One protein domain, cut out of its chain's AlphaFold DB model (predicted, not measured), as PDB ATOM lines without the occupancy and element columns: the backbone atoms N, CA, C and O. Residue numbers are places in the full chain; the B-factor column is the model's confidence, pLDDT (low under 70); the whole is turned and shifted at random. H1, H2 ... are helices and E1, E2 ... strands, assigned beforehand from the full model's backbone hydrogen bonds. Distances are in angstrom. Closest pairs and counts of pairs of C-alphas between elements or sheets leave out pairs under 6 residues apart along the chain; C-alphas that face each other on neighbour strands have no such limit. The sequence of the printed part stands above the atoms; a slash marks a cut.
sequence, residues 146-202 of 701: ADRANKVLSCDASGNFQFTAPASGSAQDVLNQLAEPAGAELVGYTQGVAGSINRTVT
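Overview. This is residues 146 to 202 of the 701 residues of the protein "Pectate_lyase_3 domain-containing protein" of Enterobacter cloacae (UniProt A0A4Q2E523). With little regular structure, the model is a thin rod: the antiparallel strand hairpin E1-E2 toward one end, short helices H1 and H2 along the middle, and residues 187 to 202 folding back on themselves at the other end. The printed part has 57 residues; E1, E2, H1 and H2, in chain order, hold only 21, class mixed. It is extended, with radius of gyration of the C-alphas 17.4 A and spans of 59 by 20 by 10 A.

Along the chain. E1, residues 152 to 155, begins at C-alpha 152 (82.170, 29.696, 23.295). E2 is residues 161 to 164. H1, residues 171 to 179, is 12.3 A long. H2, residues 183 to 186, ends at C-alpha 186 (83.639, 14.844, 6.731).

Arrangement. In the hairpin, N 154 and O 162 are 2.8 A apart, within hydrogen-bond range. E1 and H1 are only just apart, closest 8.3 A. H1 and H2 only just touch, only at the corner, with 3 pairs of C-alphas within 8 A; the closest, Gln 177 and Gly 183, are 5.8 A apart. Every O i to N i+4 pair of H1 is within range; H2 is too short for one.

Size, cuts and confidence. The farthest C-alphas, Ser 158 and Ala 194, are 58.7 A apart. Residues 188 to 189 pair antiparallel with 199 to 200. The printed part has no cut, and no printed residue is under 70 in pLDDT.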
ATOM      1  N   ALA A 146      71.072  24.400  27.745       85.88
ATOM      2  CA  ALA A 146      70.795  24.321  26.311       85.88
ATOM      3  C   ALA A 146      71.357  25.518  25.519       85.88
ATOM      4  O   ALA A 146      71.870  25.340  24.419       85.88
ATOM      5  N   ASP A 147      71.352  26.722  26.097       82.56
ATOM      6  CA  ASP A 147      71.837  27.942  25.441       82.56
ATOM      7  C   ASP A 147      73.364  28.037  25.401       82.56
ATOM      8  O   ASP A 147      73.906  28.839  24.636       82.56
ATOM      9  N   ARG A 148      74.050  27.231  26.219       88.00
ATOM     10  CA  ARG A 148      75.515  27.193  26.350       88.00
ATOM     11  C   ARG A 148      76.155  26.043  25.574       88.00
ATOM     12  O   ARG A 148      77.358  26.084  25.328       88.00
ATOM     13  N   ALA A 149      75.385  25.006  25.246       84.81
ATOM     14  CA  ALA A 149      75.891  23.813  24.578       84.81
ATOM     15  C   ALA A 149      76.531  24.175  23.226       84.81
ATOM     16  O   ALA A 149      75.970  24.954  22.458       84.81
ATOM     17  N   ASN A 150      77.721  23.629  22.960       82.94
ATOM     18  CA  ASN A 150      78.503  23.820  21.729       82.94
ATOM     19  C   ASN A 150      78.878  25.283  21.391       82.94
ATOM     20  O   ASN A 150      79.295  25.570  20.267       82.94
ATOM     21  N   LYS A 151      78.785  26.209  22.357       84.56
ATOM     22  CA  LYS A 151      79.134  27.630  22.203       84.56
ATOM     23  C   LYS A 151      80.391  28.006  22.986       84.56
ATOM     24  O   LYS A 151      80.767  27.348  23.951       84.56
ATOM     25  N   VAL A 152      81.025  29.107  22.589       85.19
ATOM     26  CA  VAL A 152      82.170  29.696  23.295       85.19
ATOM     27  C   VAL A 152      81.720  30.868  24.161       85.19
ATOM     28  O   VAL A 152      80.819  31.624  23.788       85.19
ATOM     29  N   LEU A 153      82.351  31.019  25.324       86.31
ATOM     30  CA  LEU A 153      82.150  32.178  26.188       86.31
ATOM     31  C   LEU A 153      82.805  33.411  25.552       86.31
ATOM     32  O   LEU A 153      83.978  33.377  25.186       86.31
ATOM     33  N   SER A 154      82.043  34.491  25.431       84.19
ATOM     34  CA  SER A 154      82.459  35.780  24.881       84.19
ATOM     35  C   SER A 154      81.864  36.920  25.714       84.19
ATOM     36  O   SER A 154      81.097  36.671  26.643       84.19
ATOM     37  N   CYS A 155      82.197  38.164  25.380       82.62
ATOM     38  CA  CYS A 155      81.590  39.352  25.975       82.62
ATOM     39  C   CYS A 155      80.822  40.157  24.917       82.62
ATOM     40  O   CYS A 155      81.185  40.140  23.737       82.62
ATOM     41  N   ASP A 156      79.742  40.832  25.310       80.50
ATOM     42  CA  ASP A 156      79.084  41.841  24.474       80.50
ATOM     43  C   ASP A 156      79.825  43.196  24.533       80.50
ATOM     44  O   ASP A 156      80.827  43.353  25.235       80.50
ATOM     45  N   ALA A 157      79.337  44.197  23.790       77.69
ATOM     46  CA  ALA A 157      79.932  45.539  23.763       77.69
ATOM     47  C   ALA A 157      79.855  46.285  25.114       77.69
ATOM     48  O   ALA A 157      80.555  47.279  25.301       77.69
ATOM     49  N   SER A 158      79.025  45.803  26.040       80.94
ATOM     50  CA  SER A 158      78.843  46.334  27.394       80.94
ATOM     51  C   SER A 158      79.655  45.558  28.442       80.94
ATOM     52  O   SER A 158      79.622  45.914  29.617       80.94
ATOM     53  N   GLY A 159      80.401  44.521  28.035       72.56
ATOM     54  CA  GLY A 159      81.229  43.692  28.912       72.56
ATOM     55  C   GLY A 159      80.492  42.533  29.592       72.56
ATOM     56  O   GLY A 159      81.094  41.859  30.428       72.56
ATOM     57  N   ASN A 160      79.230  42.263  29.242       78.19
ATOM     58  CA  ASN A 160      78.481  41.136  29.802       78.19
ATOM     59  C   ASN A 160      78.907  39.824  29.144       78.19
ATOM     60  O   ASN A 160      79.067  39.759  27.924       78.19
ATOM     61  N   PHE A 161      79.024  38.760  29.935       81.81
ATOM     62  CA  PHE A 161      79.294  37.424  29.414       81.81
ATOM     63  C   PHE A 161      78.117  36.890  28.588       81.81
ATOM     64  O   PHE A 161      76.972  36.901  29.033       81.81
ATOM     65  N   GLN A 162      78.414  36.354  27.407       84.25
ATOM     66  CA  GLN A 162      77.456  35.713  26.510       84.25
ATOM     67  C   GLN A 162      78.052  34.447  25.889       84.25
ATOM     68  O   GLN A 162      79.262  34.337  25.707       84.25
ATOM     69  N   PHE A 163      77.200  33.491  25.522       87.12
ATOM     70  CA  PHE A 163      77.608  32.299  24.777       87.12
ATOM     71  C   PHE A 163      77.290  32.495  23.295       87.12
ATOM     72  O   PHE A 163      76.123  32.630  22.923       87.12
ATOM     73  N   THR A 164      78.317  32.500  22.449       86.00
ATOM     74  CA  THR A 164      78.187  32.690  20.995       86.00
ATOM     75  C   THR A 164      78.685  31.467  20.228       86.00
ATOM     76  O   THR A 164      79.464  30.670  20.754       86.00
ATOM     77  N   ALA A 165      78.225  31.292  18.989       84.00
ATOM     78  CA  ALA A 165      78.744  30.240  18.122       84.00
ATOM     79  C   ALA A 165      80.254  30.455  17.876       84.00
ATOM     80  O   ALA A 165      80.689  31.604  17.738       84.00
ATOM     81  N   PRO A 166      81.068  29.384  17.839       86.00
ATOM     82  CA  PRO A 166      82.477  29.504  17.487       86.00
ATOM     83  C   PRO A 166      82.632  30.084  16.075       86.00
ATOM     84  O   PRO A 166      81.780  29.900  15.209       86.00
ATOM     85  N   ALA A 167      83.734  30.797  15.834       85.88
ATOM     86  CA  ALA A 167      84.030  31.319  14.504       85.88
ATOM     87  C   ALA A 167      84.183  30.167  13.497       85.88
ATOM     88  O   ALA A 167      84.825  29.159  13.813       85.88
ATOM     89  N   SER A 168      83.626  30.333  12.292       84.12
ATOM     90  CA  SER A 168      83.695  29.307  11.246       84.12
ATOM     91  C   SER A 168      85.150  28.961  10.904       84.12
ATOM     92  O   SER A 168      85.972  29.859  10.712       84.12
ATOM     93  N   GLY A 169      85.481  27.668  10.878       81.12
ATOM     94  CA  GLY A 169      86.837  27.162  10.632       81.12
ATOM     95  C   GLY A 169      87.794  27.252  11.828       81.12
ATOM     96  O   GLY A 169      88.968  26.899  11.702       81.12
ATOM     97  N   SER A 170      87.328  27.705  12.997       87.56
ATOM     98  CA  SER A 170      88.102  27.594  14.240       87.56
ATOM     99  C   SER A 170      88.222  26.133  14.688       87.56
ATOM    100  O   SER A 170      87.397  25.291  14.340       87.56
ATOM    101  N   ALA A 171      89.222  25.824  15.521       86.56
ATOM    102  CA  ALA A 171      89.389  24.473  16.062       86.56
ATOM    103  C   ALA A 171      88.132  23.979  16.809       86.56
ATOM    104  O   ALA A 171      87.782  22.808  16.703       86.56
ATOM    105  N   GLN A 172      87.426  24.874  17.512       85.25
ATOM    106  CA  GLN A 172      86.182  24.531  18.203       85.25
ATOM    107  C   GLN A 172      85.036  24.225  17.228       85.25
ATOM    108  O   GLN A 172      84.271  23.301  17.473       85.25
ATOM    109  N   ASP A 173      84.925  24.967  16.123       86.56
ATOM    110  CA  ASP A 173      83.913  24.723  15.087       86.56
ATOM    111  C   ASP A 173      84.131  23.362  14.402       86.56
ATOM    112  O   ASP A 173      83.199  22.571  14.296       86.56
ATOM    113  N   VAL A 174      85.376  23.020  14.050       87.94
ATOM    114  CA  VAL A 174      85.707  21.707  13.464       87.94
ATOM    115  C   VAL A 174      85.429  20.558  14.441       87.94
ATOM    116  O   VAL A 174      84.874  19.538  14.039       87.94
ATOM    117  N   LEU A 175      85.783  20.709  15.724       89.19
ATOM    118  CA  LEU A 175      85.484  19.693  16.742       89.19
ATOM    119  C   LEU A 175      83.977  19.503  16.935       89.19
ATOM    120  O   LEU A 175      83.533  18.366  17.070       89.19
ATOM    121  N   ASN A 176      83.198  20.588  16.902       88.25
ATOM    122  CA  ASN A 176      81.741  20.501  16.937       88.25
ATOM    123  C   ASN A 176      81.212  19.758  15.698       88.25
ATOM    124  O   ASN A 176      80.470  18.799  15.853       88.25
ATOM    125  N   GLN A 177      81.645  20.129  14.486       88.50
ATOM    126  CA  GLN A 177      81.208  19.493  13.233       88.50
ATOM    127  C   GLN A 177      81.531  17.992  13.169       88.50
ATOM    128  O   GLN A 177      80.724  17.211  12.674       88.50
ATOM    129  N   LEU A 178      82.688  17.574  13.690       89.88
ATOM    130  CA  LEU A 178      83.062  16.158  13.775       89.88
ATOM    131  C   LEU A 178      82.292  15.391  14.863       89.88
ATOM    132  O   LEU A 178      82.189  14.170  14.767       89.88
ATOM    133  N   ALA A 179      81.787  16.078  15.892       88.31
ATOM    134  CA  ALA A 179      81.002  15.481  16.973       88.31
ATOM    135  C   ALA A 179      79.506  15.340  16.637       88.31
ATOM    136  O   ALA A 179      78.809  14.567  17.296       88.31
ATOM    137  N   GLU A 180      79.008  16.064  15.631       87.75
ATOM    138  CA  GLU A 180      77.647  15.895  15.118       87.75
ATOM    139  C   GLU A 180      77.453  14.497  14.484       87.75
ATOM    140  O   GLU A 180      78.418  13.904  13.994       87.75
ATOM    141  N   PRO A 181      76.213  13.966  14.400       86.06
ATOM    142  CA  PRO A 181      75.947  12.650  13.801       86.06
ATOM    143  C   PRO A 181      76.482  12.472  12.369       86.06
ATOM    144  O   PRO A 181      76.842  11.365  11.978       86.06
ATOM    145  N   ALA A 182      76.570  13.560  11.597       86.88
ATOM    146  CA  ALA A 182      77.104  13.571  10.234       86.88
ATOM    147  C   ALA A 182      78.641  13.715  10.167       86.88
ATOM    148  O   ALA A 182      79.205  13.783   9.078       86.88
ATOM    149  N   GLY A 183      79.351  13.741  11.301       89.94
ATOM    150  CA  GLY A 183      80.799  13.975  11.343       89.94
ATOM    151  C   GLY A 183      81.620  12.978  10.515       89.94
ATOM    152  O   GLY A 183      82.643  13.344   9.939       89.94
ATOM    153  N   ALA A 184      81.147  11.734  10.368       90.44
ATOM    154  CA  ALA A 184      81.789  10.719   9.528       90.44
ATOM    155  C   ALA A 184      81.746  11.042   8.017       90.44
ATOM    156  O   ALA A 184      82.603  10.566   7.268       90.44
ATOM    157  N   GLU A 185      80.811  11.888   7.565       92.69
ATOM    158  CA  GLU A 185      80.743  12.361   6.173       92.69
ATOM    159  C   GLU A 185      81.904  13.307   5.841       92.69
ATOM    160  O   GLU A 185      82.297  13.430   4.682       92.69
ATOM    161  N   LEU A 186      82.501  13.932   6.863       91.69
ATOM    162  CA  LEU A 186      83.639  14.844   6.731       91.69
ATOM    163  C   LEU A 186      84.991  14.110   6.705       91.69
ATOM    164  O   LEU A 186      86.025  14.726   6.439       91.69
ATOM    165  N   VAL A 187      85.009  12.798   6.972       92.81
ATOM    166  CA  VAL A 187      86.235  11.993   7.028       92.81
ATOM    167  C   VAL A 187      86.448  11.262   5.704       92.81
ATOM    168  O   VAL A 187      85.702  10.350   5.346       92.81
ATOM    169  N   GLY A 188      87.505  11.640   4.983       93.06
ATOM    170  CA  GLY A 188      87.931  10.955   3.764       93.06
ATOM    171  C   GLY A 188      88.512   9.564   4.046       93.06
ATOM    172  O   GLY A 188      89.246   9.358   5.008       93.06
ATOM    173  N   TYR A 189      88.216   8.617   3.163       94.19
ATOM    174  CA  TYR A 189      88.658   7.232   3.204       94.19
ATOM    175  C   TYR A 189      89.227   6.802   1.848       94.19
ATOM    176  O   TYR A 189      88.641   7.048   0.795       94.19
ATOM    177  N   THR A 190      90.358   6.101   1.880       92.00
ATOM    178  CA  THR A 190      90.939   5.409   0.725       92.00
ATOM    179  C   THR A 190      91.453   4.042   1.160       92.00
ATOM    180  O   THR A 190      91.975   3.884   2.261       92.00
ATOM    181  N   GLN A 191      91.322   3.045   0.283       90.44
ATOM    182  CA  GLN A 191      91.749   1.666   0.543       90.44
ATOM    183  C   GLN A 191      93.283   1.534   0.669       90.44
ATOM    184  O   GLN A 191      93.776   0.488   1.080       90.44
ATOM    185  N   GLY A 192      94.050   2.567   0.296       89.38
ATOM    186  CA  GLY A 192      95.512   2.569   0.425       89.38
ATOM    187  C   GLY A 192      96.239   1.688  -0.597       89.38
ATOM    188  O   GLY A 192      97.417   1.387  -0.425       89.38
ATOM    189  N   VAL A 193      95.554   1.278  -1.672       91.50
ATOM    190  CA  VAL A 193      96.121   0.502  -2.789       91.50
ATOM    191  C   VAL A 193      96.120   1.326  -4.077       91.50
ATOM    192  O   VAL A 193      95.234   2.160  -4.287       91.50
ATOM    193  N   ALA A 194      97.118   1.118  -4.942       93.12
ATOM    194  CA  ALA A 194      97.244   1.854  -6.201       93.12
ATOM    195  C   ALA A 194      95.968   1.715  -7.055       93.12
ATOM    196  O   ALA A 194      95.485   0.607  -7.275       93.12
ATOM    197  N   GLY A 195      95.423   2.845  -7.515       90.50
ATOM    198  CA  GLY A 195      94.171   2.897  -8.282       90.50
ATOM    199  C   GLY A 195      92.888   3.003  -7.445       90.50
ATOM    200  O   GLY A 195      91.807   3.066  -8.024       90.50
ATOM    201  N   SER A 196      92.973   3.046  -6.109       92.12
ATOM    202  CA  SER A 196      91.806   3.321  -5.258       92.12
ATOM    203  C   SER A 196      91.335   4.777  -5.375       92.12
ATOM    204  O   SER A 196      92.139   5.701  -5.486       92.12
ATOM    205  N   ILE A 197      90.015   4.971  -5.352       93.25
ATOM    206  CA  ILE A 197      89.369   6.289  -5.340       93.25
ATOM    207  C   ILE A 197      89.066   6.716  -3.899       93.25
ATOM    208  O   ILE A 197      88.778   5.867  -3.052       93.25
ATOM    209  N   ASN A 198      89.112   8.021  -3.625       92.06
ATOM    210  CA  ASN A 198      88.689   8.562  -2.333       92.06
ATOM    211  C   ASN A 198      87.161   8.495  -2.207       92.06
ATOM    212  O   ASN A 198      86.443   8.847  -3.143       92.06
ATOM    213  N   ARG A 199      86.694   8.069  -1.037       94.12
ATOM    214  CA  ARG A 199      85.291   8.038  -0.593       94.12
ATOM    215  C   ARG A 199      85.192   8.700   0.782       94.12
ATOM    216  O   ARG A 199      86.225   9.042   1.354       94.12
ATOM    217  N   THR A 200      84.002   8.848   1.347       93.12
ATOM    218  CA  THR A 200      83.850   9.164   2.781       93.12
ATOM    219  C   THR A 200      83.787   7.885   3.624       93.12
ATOM    220  O   THR A 200      83.495   6.796   3.116       93.12
ATOM    221  N   VAL A 201      84.062   7.991   4.927       92.31
ATOM    222  CA  VAL A 201      83.876   6.867   5.865       92.31
ATOM    223  C   VAL A 201      82.409   6.430   5.897       92.31
ATOM    224  O   VAL A 201      82.144   5.229   5.853       92.31
ATOM    225  N   THR A 202      81.463   7.374   5.885       90.19
ATOM    226  CA  THR A 202      80.021   7.081   5.816       90.19
ATOM    227  C   THR A 202      79.660   6.263   4.580       90.19
ATOM    228  O   THR A 202      79.029   5.216   4.701       90.19
TER     229      THR A 202